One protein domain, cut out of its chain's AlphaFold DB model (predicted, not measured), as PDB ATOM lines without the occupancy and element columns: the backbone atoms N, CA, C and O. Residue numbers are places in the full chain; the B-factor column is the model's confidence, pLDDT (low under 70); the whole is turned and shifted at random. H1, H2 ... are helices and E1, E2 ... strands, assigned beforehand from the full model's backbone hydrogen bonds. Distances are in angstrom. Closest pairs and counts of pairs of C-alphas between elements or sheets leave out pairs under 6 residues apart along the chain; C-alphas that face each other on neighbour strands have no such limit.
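AT A GLANCE: This is residues 12 to 99 of the 210 residues of the protein "Prim-Pol domain-containing protein" of Streptomyces sp. Tu6071 (UniProt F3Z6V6). With little regular structure, this domain is largely loops joining a small three-stranded sheet to a separate two-stranded hairpin, E3 and E4, on which H1 packs through residues 12 to 18. The 88 printed residues, 32 of them in two named helices and five named strands, run H1 E1 E2 E3 E4 E5 H2, mixed in class; the larger sheet, E2 - E1 - E5, is antiparallel. It is compact, radius of gyration of the C-alphas 13.2 A, spanning 38 by 27 by 25 A.

IN THESE COORDINATES: H1, residues 12 to 21, begins at C-alpha 12 (-7.250, 37.543, 38.281) and is 14.2 A long. E1 is residues 31 to 33, E2 39 to 41, E3 54 to 59, E4 62 to 64, E5 84 to 86. H2, residues 96 to 99, ends at C-alpha 99 (-16.867, 45.607, 25.388).

HOW THE PARTS SIT: H1 and E3 have their closest C-alphas, His 14 and Ala 59, 5.8 A apart. Within hydrogen-bond range are N 64 and O 54, 2.9 A, in hairpin E3 and E4; N 40 and O 32, 2.8 A, in hairpin E1 and E2; and N 33 and O 84, 2.8 A, between E1 and E5. H1 has every O i to N i+4 pair within range; H2 is too short for one. H2 and H1 are apart.

THE WHOLE: The farthest C-alphas, Gly 23 and Pro 79, are 39.8 A apart. The printed part has no cut. Links E2 to E3 and E4 to E5 are long. Residues 48 to 49 have pLDDT under 70.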
ATOM      1  N   ALA A  12      -8.013  36.302  38.405       87.62
ATOM      2  CA  ALA A  12      -7.250  37.543  38.281       87.62
ATOM      3  C   ALA A  12      -6.000  37.354  37.405       87.62
ATOM      4  O   ALA A  12      -5.655  38.246  36.630       87.62
ATOM      5  N   ALA A  13      -5.340  36.197  37.493       81.94
ATOM      6  CA  ALA A  13      -4.245  35.816  36.610       81.94
ATOM      7  C   ALA A  13      -4.721  35.678  35.158       81.94
ATOM      8  O   ALA A  13      -4.100  36.249  34.264       81.94
ATOM      9  N   HIS A  14      -5.859  35.020  34.929       84.38
ATOM     10  CA  HIS A  14      -6.452  34.903  33.594       84.38
ATOM     11  C   HIS A  14      -6.879  36.257  33.010       84.38
ATOM     12  O   HIS A  14      -6.628  36.523  31.838       84.38
ATOM     13  N   LEU A  15      -7.463  37.148  33.820       89.12
ATOM     14  CA  LEU A  15      -7.800  38.505  33.378       89.12
ATOM     15  C   LEU A  15      -6.549  39.329  33.038       89.12
ATOM     16  O   LEU A  15      -6.579  40.117  32.095       89.12
ATOM     17  N   ARG A  16      -5.454  39.155  33.788       89.94
ATOM     18  CA  ARG A  16      -4.174  39.814  33.500       89.94
ATOM     19  C   ARG A  16      -3.585  39.337  32.176       89.94
ATOM     20  O   ARG A  16      -3.274  40.177  31.342       89.94
ATOM     21  N   ALA A  17      -3.525  38.025  31.962       78.81
ATOM     22  CA  ALA A  17      -3.057  37.449  30.705       78.81
ATOM     23  C   ALA A  17      -3.908  37.915  29.510       78.81
ATOM     24  O   ALA A  17      -3.371  38.263  28.463       78.81
ATOM     25  N   LEU A  18      -5.234  38.002  29.683       86.38
ATOM     26  CA  LEU A  18      -6.129  38.549  28.663       86.38
ATOM     27  C   LEU A  18      -5.811  40.021  28.358       86.38
ATOM     28  O   LEU A  18      -5.760  40.416  27.197       86.38
ATOM     29  N   ALA A  19      -5.594  40.845  29.384       86.19
ATOM     30  CA  ALA A  19      -5.246  42.249  29.192       86.19
ATOM     31  C   ALA A  19      -3.907  42.393  28.438       86.19
ATOM     32  O   ALA A  19      -3.833  43.132  27.454       86.19
ATOM     33  N   GLU A  20      -2.893  41.613  28.823       86.94
ATOM     34  CA  GLU A  20      -1.584  41.550  28.160       86.94
ATOM     35  C   GLU A  20      -1.700  41.132  26.686       86.94
ATOM     36  O   GLU A  20      -1.139  41.802  25.819       86.94
ATOM     37  N   GLN A  21      -2.496  40.101  26.375       82.81
ATOM     38  CA  GLN A  21      -2.738  39.637  25.002       82.81
ATOM     39  C   GLN A  21      -3.330  40.732  24.100       82.81
ATOM     40  O   GLN A  21      -3.069  40.762  22.898       82.81
ATOM     41  N   HIS A  22      -4.117  41.643  24.671       84.19
ATOM     42  CA  HIS A  22      -4.715  42.766  23.954       84.19
ATOM     43  C   HIS A  22      -3.879  44.058  24.026       84.19
ATOM     44  O   HIS A  22      -4.319  45.088  23.509       84.19
ATOM     45  N   GLY A  23      -2.693  44.033  24.650       86.62
ATOM     46  CA  GLY A  23      -1.849  45.218  24.844       86.62
ATOM     47  C   GLY A  23      -2.500  46.275  25.741       86.62
ATOM     48  O   GLY A  23      -2.310  47.473  25.535       86.62
ATOM     49  N   GLN A  24      -3.328  45.846  26.693       93.50
ATOM     50  CA  GLN A  24      -4.116  46.706  27.573       93.50
ATOM     51  C   GLN A  24      -3.753  46.461  29.044       93.50
ATOM     52  O   GLN A  24      -3.378  45.353  29.421       93.50
ATOM     53  N   PRO A  25      -3.899  47.465  29.924       92.19
ATOM     54  CA  PRO A  25      -3.790  47.245  31.359       92.19
ATOM     55  C   PRO A  25      -5.032  46.528  31.908       92.19
ATOM     56  O   PRO A  25      -6.140  46.660  31.376       92.19
ATOM     57  N   VAL A  26      -4.873  45.835  33.042       91.19
ATOM     58  CA  VAL A  26      -6.025  45.336  33.807       91.19
ATOM     59  C   VAL A  26      -6.897  46.532  34.216       91.19
ATOM     60  O   VAL A  26      -6.375  47.494  34.789       91.19
ATOM     61  N   PRO A  27      -8.214  46.514  33.940       92.31
ATOM     62  CA  PRO A  27      -9.060  47.668  34.201       92.31
ATOM     63  C   PRO A  27      -9.126  48.011  35.688       92.31
ATOM     64  O   PRO A  27      -9.385  47.159  36.535       92.31
ATOM     65  N   SER A  28      -8.969  49.296  35.988       93.38
ATOM     66  CA  SER A  28      -9.145  49.847  37.329       93.38
ATOM     67  C   SER A  28     -10.529  50.492  37.432       93.38
ATOM     68  O   SER A  28     -10.818  51.452  36.722       93.38
ATOM     69  N   THR A  29     -11.406  49.952  38.274       95.38
ATOM     70  CA  THR A  29     -12.782  50.435  38.505       95.38
ATOM     71  C   THR A  29     -13.256  49.993  39.888       95.38
ATOM     72  O   THR A  29     -12.549  49.225  40.541       95.38
ATOM     73  N   ARG A  30     -14.441  50.427  40.336       95.00
ATOM     74  CA  ARG A  30     -15.028  50.015  41.617       95.00
ATOM     75  C   ARG A  30     -14.879  48.510  41.824       95.00
ATOM     76  O   ARG A  30     -15.429  47.717  41.058       95.00
ATOM     77  N   THR A  31     -14.128  48.148  42.857       95.75
ATOM     78  CA  THR A  31     -13.694  46.774  43.097       95.75
ATOM     79  C   THR A  31     -14.281  46.248  44.402       95.75
ATOM     80  O   THR A  31     -14.311  46.950  45.411       95.75
ATOM     81  N   VAL A  32     -14.762  45.004  44.393       95.19
ATOM     82  CA  VAL A  32     -15.288  44.328  45.587       95.19
ATOM     83  C   VAL A  32     -14.592  42.991  45.756       95.19
ATOM     84  O   VAL A  32     -14.627  42.156  44.854       95.19
ATOM     85  N   ARG A  33     -13.970  42.769  46.909       94.94
ATOM     86  CA  ARG A  33     -13.395  41.480  47.290       94.94
ATOM     87  C   ARG A  33     -14.506  40.543  47.749       94.94
ATOM     88  O   ARG A  33     -15.393  40.954  48.493       94.94
ATOM     89  N   THR A  34     -14.462  39.292  47.302       92.00
ATOM     90  CA  THR A  34     -15.445  38.279  47.702       92.00
ATOM     91  C   THR A  34     -14.922  37.452  48.883       92.00
ATOM     92  O   THR A  34     -13.708  37.253  48.992       92.00
ATOM     93  N   PRO A  35     -15.809  36.880  49.721       88.81
ATOM     94  CA  PRO A  35     -15.405  36.001  50.825       88.81
ATOM     95  C   PRO A  35     -14.588  34.784  50.369       88.81
ATOM     96  O   PRO A  35     -13.725  34.285  51.080       88.81
ATOM     97  N   SER A  36     -14.830  34.318  49.142       84.19
ATOM     98  CA  SER A  36     -14.127  33.190  48.527       84.19
ATOM     99  C   SER A  36     -12.705  33.508  48.039       84.19
ATOM    100  O   SER A  36     -12.079  32.640  47.434       84.19
ATOM    101  N   GLY A  37     -12.204  34.732  48.254       85.44
ATOM    102  CA  GLY A  37     -10.876  35.182  47.821       85.44
ATOM    103  C   GLY A  37     -10.824  35.763  46.401       85.44
ATOM    104  O   GLY A  37      -9.761  36.178  45.948       85.44
ATOM    105  N   GLY A  38     -11.959  35.816  45.703       90.50
ATOM    106  CA  GLY A  38     -12.091  36.415  44.377       90.50
ATOM    107  C   GLY A  38     -12.331  37.926  44.417       90.50
ATOM    108  O   GLY A  38     -12.235  38.592  45.452       90.50
ATOM    109  N   THR A  39     -12.632  38.502  43.254       93.38
ATOM    110  CA  THR A  39     -12.881  39.939  43.111       93.38
ATOM    111  C   THR A  39     -13.905  40.212  42.013       93.38
ATOM    112  O   THR A  39     -13.871  39.589  40.956       93.38
ATOM    113  N   HIS A  40     -14.802  41.164  42.255       95.75
ATOM    114  CA  HIS A  40     -15.723  41.718  41.271       95.75
ATOM    115  C   HIS A  40     -15.249  43.107  40.836       95.75
ATOM    116  O   HIS A  40     -14.972  43.962  41.680       95.75
ATOM    117  N   LEU A  41     -15.223  43.345  39.525       95.62
ATOM    118  CA  LEU A  41     -14.996  44.659  38.925       95.62
ATOM    119  C   LEU A  41     -16.328  45.195  38.391       95.62
ATOM    120  O   LEU A  41     -16.972  44.545  37.570       95.62
ATOM    121  N   TYR A  42     -16.747  46.367  38.861       95.12
ATOM    122  CA  TYR A  42     -18.026  46.971  38.488       95.12
ATOM    123  C   TYR A  42     -17.819  48.052  37.434       95.12
ATOM    124  O   TYR A  42     -17.026  48.970  37.626       95.12
ATOM    125  N   PHE A  43     -18.595  47.995  36.358       94.38
ATOM    126  CA  PHE A  43     -18.598  49.001  35.299       94.38
ATOM    127  C   PHE A  43     -20.028  49.516  35.089       94.38
ATOM    128  O   PHE A  43     -20.973  48.729  35.205       94.38
ATOM    129  N   PRO A  44     -20.221  50.803  34.755       92.44
ATOM    130  CA  PRO A  44     -21.489  51.283  34.227       92.44
ATOM    131  C   PRO A  44     -21.883  50.478  32.986       92.44
ATOM    132  O   PRO A  44     -21.041  50.197  32.127       92.44
ATOM    133  N   ALA A  45     -23.164  50.122  32.884       85.50
ATOM    134  CA  ALA A  45     -23.679  49.426  31.712       85.50
ATOM    135  C   ALA A  45     -23.544  50.325  30.463       85.50
ATOM    136  O   ALA A  45     -23.974  51.481  30.502       85.50
ATOM    137  N   PRO A  46     -22.959  49.835  29.354       81.56
ATOM    138  CA  PRO A  46     -22.834  50.628  28.137       81.56
ATOM    139  C   PRO A  46     -24.205  50.834  27.477       81.56
ATOM    140  O   PRO A  46     -24.952  49.879  27.283       81.56
ATOM    141  N   ALA A  47     -24.515  52.067  27.063       72.62
ATOM    142  CA  ALA A  47     -25.809  52.409  26.455       72.62
ATOM    143  C   ALA A  47     -26.070  51.707  25.105       72.62
ATOM    144  O   ALA A  47     -27.210  51.430  24.755       72.62
ATOM    145  N   ALA A  48     -25.007  51.410  24.351       59.84
ATOM    146  CA  ALA A  48     -25.095  50.952  22.964       59.84
ATOM    147  C   ALA A  48     -25.364  49.444  22.792       59.84
ATOM    148  O   ALA A  48     -25.609  49.003  21.672       59.84
ATOM    149  N   ALA A  49     -25.287  48.630  23.853       62.81
ATOM    150  CA  ALA A  49     -25.440  47.181  23.725       62.81
ATOM    151  C   ALA A  49     -25.958  46.526  25.008       62.81
ATOM    152  O   ALA A  49     -25.428  46.732  26.101       62.81
ATOM    153  N   ARG A  50     -26.957  45.650  24.859       77.31
ATOM    154  CA  ARG A  50     -27.463  44.821  25.953       77.31
ATOM    155  C   ARG A  50     -26.564  43.605  26.157       77.31
ATOM    156  O   ARG A  50     -26.773  42.553  25.555       77.31
ATOM    157  N   LEU A  51     -25.570  43.761  27.025       83.50
ATOM    158  CA  LEU A  51     -24.682  42.670  27.420       83.50
ATOM    159  C   LEU A  51     -25.459  41.581  28.182       83.50
ATOM    160  O   LEU A  51     -26.351  41.879  28.984       83.50
ATOM    161  N   ARG A  52     -25.114  40.315  27.924       83.25
ATOM    162  CA  ARG A  52     -25.669  39.139  28.614       83.25
ATOM    163  C   ARG A  52     -24.667  38.589  29.624       83.25
ATOM    164  O   ARG A  52     -23.491  38.930  29.584       83.25
ATOM    165  N   ASN A  53     -25.144  37.718  30.508       82.25
ATOM    166  CA  ASN A  53     -24.273  36.972  31.409       82.25
ATOM    167  C   ASN A  53     -23.392  36.003  30.618       82.25
ATOM    168  O   ASN A  53     -23.882  35.318  29.718       82.25
ATOM    169  N   THR A  54     -22.125  35.900  31.001       84.94
ATOM    170  CA  THR A  54     -21.185  34.935  30.429       84.94
ATOM    171  C   THR A  54     -20.470  34.175  31.536       84.94
ATOM    172  O   THR A  54     -20.245  34.723  32.615       84.94
ATOM    173  N   ALA A  55     -20.081  32.932  31.258       85.00
ATOM    174  CA  ALA A  55     -19.250  32.135  32.150       85.00
ATOM    175  C   ALA A  55     -18.000  31.679  31.395       85.00
ATOM    176  O   ALA A  55     -18.118  31.020  30.361       85.00
ATOM    177  N   GLY A  56     -16.825  32.096  31.862       78.06
ATOM    178  CA  GLY A  56     -15.534  31.764  31.248       78.06
ATOM    179  C   GLY A  56     -15.308  32.245  29.804       78.06
ATOM    180  O   GLY A  56     -14.387  31.768  29.152       78.06
ATOM    181  N   THR A  57     -16.147  33.142  29.269       79.38
ATOM    182  CA  THR A  57     -16.063  33.587  27.859       79.38
ATOM    183  C   THR A  57     -14.890  34.523  27.595       79.38
ATOM    184  O   THR A  57     -14.285  34.441  26.534       79.38
ATOM    185  N   LEU A  58     -14.572  35.411  28.541       80.75
ATOM    186  CA  LEU A  58     -13.418  36.305  28.417       80.75
ATOM    187  C   LEU A  58     -12.109  35.548  28.637       80.75
ATOM    188  O   LEU A  58     -11.157  35.723  27.889       80.75
ATOM    189  N   ALA A  59     -12.075  34.730  29.685       77.19
ATOM    190  CA  ALA A  59     -10.967  33.860  30.036       77.19
ATOM    191  C   ALA A  59     -11.458  32.807  31.051       77.19
ATOM    192  O   ALA A  59     -12.510  33.007  31.673       77.19
ATOM    193  N   PRO A  60     -10.718  31.705  31.276       82.94
ATOM    194  CA  PRO A  60     -11.052  30.749  32.326       82.94
ATOM    195  C   PRO A  60     -11.222  31.439  33.685       82.94
ATOM    196  O   PRO A  60     -10.463  32.337  34.039       82.94
ATOM    197  N   LEU A  61     -12.234  31.020  34.453       85.31
ATOM    198  CA  LEU A  61     -12.565  31.587  35.772       85.31
ATOM    199  C   LEU A  61     -12.946  33.085  35.762       85.31
ATOM    200  O   LEU A  61     -13.020  33.698  36.827       85.31
ATOM    201  N   VAL A  62     -13.206  33.671  34.586       88.19
ATOM    202  CA  VAL A  62     -13.685  35.049  34.428       88.19
ATOM    203  C   VAL A  62     -15.107  35.042  33.875       88.19
ATOM    204  O   VAL A  62     -15.352  34.793  32.691       88.19
ATOM    205  N   ASP A  63     -16.049  35.370  34.751       90.12
ATOM    206  CA  ASP A  63     -17.470  35.465  34.435       90.12
ATOM    207  C   ASP A  63     -17.900  36.928  34.296       90.12
ATOM    208  O   ASP A  63     -17.341  37.818  34.939       90.12
ATOM    209  N   THR A  64     -18.949  37.181  33.510       92.06
ATOM    210  CA  THR A  64     -19.603  38.495  33.480       92.06
ATOM    211  C   THR A  64     -21.064  38.393  33.886       92.06
ATOM    212  O   THR A  64     -21.780  37.458  33.518       92.06
ATOM    213  N   ARG A  65     -21.511  39.368  34.683       92.19
ATOM    214  CA  ARG A  65     -22.900  39.517  35.120       92.19
ATOM    215  C   ARG A  65     -23.425  40.844  34.592       92.19
ATOM    216  O   ARG A  65     -22.878  41.896  34.905       92.19
ATOM    217  N   ALA A  66     -24.449  40.768  33.755       90.75
ATOM    218  CA  ALA A  66     -25.047  41.891  33.052       90.75
ATOM    219  C   ALA A  66     -26.578  41.761  33.094       90.75
ATOM    220  O   ALA A  66     -27.142  41.407  34.130       90.75
ATOM    221  N   TRP A  67     -27.276  42.064  31.997       81.75
ATOM    222  CA  TRP A  67     -28.734  42.079  32.007       81.75
ATOM    223  C   TRP A  67     -29.321  40.699  32.345       81.75
ATOM    224  O   TRP A  67     -28.973  39.693  31.722       81.75
ATOM    225  N   GLY A  68     -30.228  40.660  33.327       79.56
ATOM    226  CA  GLY A  68     -30.839  39.427  33.838       79.56
ATOM    227  C   GLY A  68     -29.940  38.613  34.778       79.56
ATOM    228  O   GLY A  68     -30.313  37.514  35.173       79.56
ATOM    229  N   GLY A  69     -28.747  39.110  35.118       81.56
ATOM    230  CA  GLY A  69     -27.881  38.551  36.154       81.56
ATOM    231  C   GLY A  69     -27.834  39.427  37.399       81.56
ATOM    232  O   GLY A  69     -28.176  40.606  37.368       81.56
ATOM    233  N   TYR A  70     -27.368  38.845  38.498       89.38
ATOM    234  CA  TYR A  70     -27.083  39.567  39.731       89.38
ATOM    235  C   TYR A  70     -25.771  39.084  40.349       89.38
ATOM    236  O   TYR A  70     -25.255  38.010  40.021       89.38
ATOM    237  N   VAL A  71     -25.247  39.909  41.251       92.12
ATOM    238  CA  VAL A  71     -24.137  39.612  42.161       92.12
ATOM    239  C   VAL A  71     -24.573  39.983  43.572       92.12
ATOM    240  O   VAL A  71     -25.453  40.827  43.745       92.12
ATOM    241  N   VAL A  72     -23.956  39.374  44.582       91.69
ATOM    242  CA  VAL A  72     -24.148  39.814  45.969       91.69
ATOM    243  C   VAL A  72     -23.574  41.224  46.124       91.69
ATOM    244  O   VAL A  72     -22.521  41.544  45.560       91.69
ATOM    245  N   ALA A  73     -24.301  42.084  46.832       88.75
ATOM    246  CA  ALA A  73     -23.958  43.491  46.955       88.75
ATOM    247  C   ALA A  73     -22.708  43.704  47.836       88.75
ATOM    248  O   ALA A  73     -22.495  42.969  48.805       88.75
ATOM    249  N   PRO A  74     -21.886  44.731  47.549       91.19
ATOM    250  CA  PRO A  74     -20.858  45.159  48.487       91.19
ATOM    251  C   PRO A  74     -21.474  45.536  49.839       91.19
ATOM    252  O   PRO A  74     -22.502  46.207  49.891       91.19
ATOM    253  N   GLY A  75     -20.827  45.118  50.924       91.69
ATOM    254  CA  GLY A  75     -21.301  45.287  52.297       91.69
ATOM    255  C   GLY A  75     -22.077  44.088  52.849       91.69
ATOM    256  O   GLY A  75     -22.254  44.008  54.059       91.69
ATOM    257  N   SER A  76     -22.500  43.131  52.013       93.00
ATOM    258  CA  SER A  76     -23.168  41.917  52.496       93.00
ATOM    259  C   SER A  76     -22.232  41.039  53.335       93.00
ATOM    260  O   SER A  76     -21.086  40.792  52.950       93.00
ATOM    261  N   ILE A  77     -22.756  40.528  54.451       95.00
ATOM    262  CA  ILE A  77     -22.056  39.650  55.397       95.00
ATOM    263  C   ILE A  77     -22.657  38.246  55.295       95.00
ATOM    264  O   ILE A  77     -23.870  38.078  55.405       95.00
ATOM    265  N   LEU A  78     -21.812  37.243  55.062       89.81
ATOM    266  CA  LEU A  78     -22.162  35.823  55.054       89.81
ATOM    267  C   LEU A  78     -21.381  35.101  56.167       89.81
ATOM    268  O   LEU A  78     -20.337  35.596  56.592       89.81
ATOM    269  N   PRO A  79     -21.798  33.890  56.588       93.44
ATOM    270  CA  PRO A  79     -21.019  33.075  57.528       93.44
ATOM    271  C   PRO A  79     -19.577  32.805  57.068       93.44
ATOM    272  O   PRO A  79     -18.686  32.603  57.882       93.44
ATOM    273  N   THR A  80     -19.345  32.811  55.753       88.19
ATOM    274  CA  THR A  80     -18.037  32.583  55.126       88.19
ATOM    275  C   THR A  80     -17.191  33.850  54.972       88.19
ATOM    276  O   THR A  80     -16.068  33.763  54.485       88.19
ATOM    277  N   GLY A  81     -17.709  35.023  55.355       92.56
ATOM    278  CA  GLY A  81     -17.015  36.309  55.283       92.56
ATOM    279  C   GLY A  81     -17.840  37.412  54.617       92.56
ATOM    280  O   GLY A  81     -19.032  37.262  54.347       92.56
ATOM    281  N   GLN A  82     -17.194  38.543  54.335       94.38
ATOM    282  CA  GLN A  82     -17.850  39.759  53.849       94.38
ATOM    283  C   GLN A  82     -17.484  40.091  52.396       94.38
ATOM    284  O   GLN A  82     -16.360  39.864  51.948       94.38
ATOM    285  N   TYR A  83     -18.440  40.668  51.664       94.25
ATOM    286  CA  TYR A  83     -18.181  41.344  50.393       94.25
ATOM    287  C   TYR A  83     -17.659  42.758  50.663       94.25
ATOM    288  O   TYR A  83     -18.426  43.666  50.979       94.25
ATOM    289  N   GLU A  84     -16.350  42.955  50.551       94.06
ATOM    290  CA  GLU A  84     -15.682  44.193  50.961       94.06
ATOM    291  C   GLU A  84     -15.394  45.087  49.752       94.06
ATOM    292  O   GLU A  84     -14.761  44.655  48.789       94.06
ATOM    293  N   SER A  85     -15.840  46.347  49.780       91.44
ATOM    294  CA  SER A  85     -15.413  47.317  48.764       91.44
ATOM    295  C   SER A  85     -13.956  47.689  49.014       91.44
ATOM    296  O   SER A  85     -13.624  48.162  50.093       91.44
ATOM    297  N   VAL A  86     -13.105  47.518  48.007       92.25
ATOM    298  CA  VAL A  86     -11.683  47.864  48.071       92.25
ATOM    299  C   VAL A  86     -11.359  48.907  47.011       92.25
ATOM    300  O   VAL A  86     -12.052  49.012  45.997       92.25
ATOM    301  N   ALA A  87     -10.309  49.697  47.245       79.38
ATOM    302  CA  ALA A  87      -9.900  50.719  46.295       79.38
ATOM    303  C   ALA A  87      -9.554  50.098  44.918       79.38
ATOM    304  O   ALA A  87      -8.929  49.035  44.868       79.38
ATOM    305  N   PRO A  88      -9.917  50.766  43.808       81.94
ATOM    306  CA  PRO A  88     -10.601  52.062  43.752       81.94
ATOM    307  C   PRO A  88     -12.117  51.933  43.990       81.94
ATOM    308  O   PRO A  88     -12.720  50.911  43.688       81.94
ATOM    309  N   PHE A  89     -12.748  52.999  44.495       81.12
ATOM    310  CA  PHE A  89     -14.186  53.016  44.820       81.12
ATOM    311  C   PHE A  89     -15.072  53.596  43.707       81.12
ATOM    312  O   PHE A  89     -16.281  53.365  43.686       81.12
ATOM    313  N   ALA A  90     -14.480  54.346  42.774       91.62
ATOM    314  CA  ALA A  90     -15.198  54.998  41.686       91.62
ATOM    315  C   ALA A  90     -15.523  54.015  40.555       91.62
ATOM    316  O   ALA A  90     -14.662  53.255  40.111       91.62
ATOM    317  N   LEU A  91     -16.755  54.074  40.050       94.31
ATOM    318  CA  LEU A  91     -17.123  53.389  38.814       94.31
ATOM    319  C   LEU A  91     -16.409  54.054  37.636       94.31
ATOM    320  O   LEU A  91     -16.458  55.274  37.484       94.31
ATOM    321  N   ARG A  92     -15.776  53.248  36.784       94.62
ATOM    322  CA  ARG A  92     -15.199  53.688  35.512       94.62
ATOM    323  C   ARG A  92     -15.893  52.991  34.345       94.62
ATOM    324  O   ARG A  92     -16.330  51.855  34.521       94.62
ATOM    325  N   PRO A  93     -16.013  53.642  33.173       93.69
ATOM    326  CA  PRO A  93     -16.634  53.041  31.995       93.69
ATOM    327  C   PRO A  93     -16.023  51.684  31.637       93.69
ATOM    328  O   PRO A  93     -14.819  51.482  31.803       93.69
ATOM    329  N   LEU A  94     -16.844  50.772  31.107       92.62
ATOM    330  CA  LEU A  94     -16.360  49.502  30.565       92.62
ATOM    331  C   LEU A  94     -15.362  49.778  29.422       92.62
ATOM    332  O   LEU A  94     -15.751  50.429  28.446       92.62
ATOM    333  N   PRO A  95     -14.108  49.290  29.501       91.75
ATOM    334  CA  PRO A  95     -13.124  49.513  28.452       91.75
ATOM    335  C   PRO A  95     -13.620  49.009  27.089       91.75
ATOM    336  O   PRO A  95     -14.174  47.906  27.018       91.75
ATOM    337  N   PRO A  96     -13.400  49.761  25.993       90.00
ATOM    338  CA  PRO A  96     -13.874  49.373  24.666       90.00
ATOM    339  C   PRO A  96     -13.406  47.987  24.216       90.00
ATOM    340  O   PRO A  96     -14.171  47.292  23.553       90.00
ATOM    341  N   TRP A  97     -12.197  47.569  24.606       88.25
ATOM    342  CA  TRP A  97     -11.649  46.256  24.262       88.25
ATOM    343  C   TRP A  97     -12.426  45.114  24.936       88.25
ATOM    344  O   TRP A  97     -12.833  44.177  24.258       88.25
ATOM    345  N   LEU A  98     -12.753  45.234  26.231       90.31
ATOM    346  CA  LEU A  98     -13.622  44.273  26.922       90.31
ATOM    347  C   LEU A  98     -15.036  44.294  26.356       90.31
ATOM    348  O   LEU A  98     -15.643  43.243  26.175       90.31
ATOM    349  N   ARG A  99     -15.563  45.483  26.043       88.69
ATOM    350  CA  ARG A  99     -16.867  45.607  25.388       88.69
ATOM    351  C   ARG A  99     -16.878  44.858  24.057       88.69
ATOM    352  O   ARG A  99     -17.816  44.119  23.821       88.69
TER     353      ARG A  99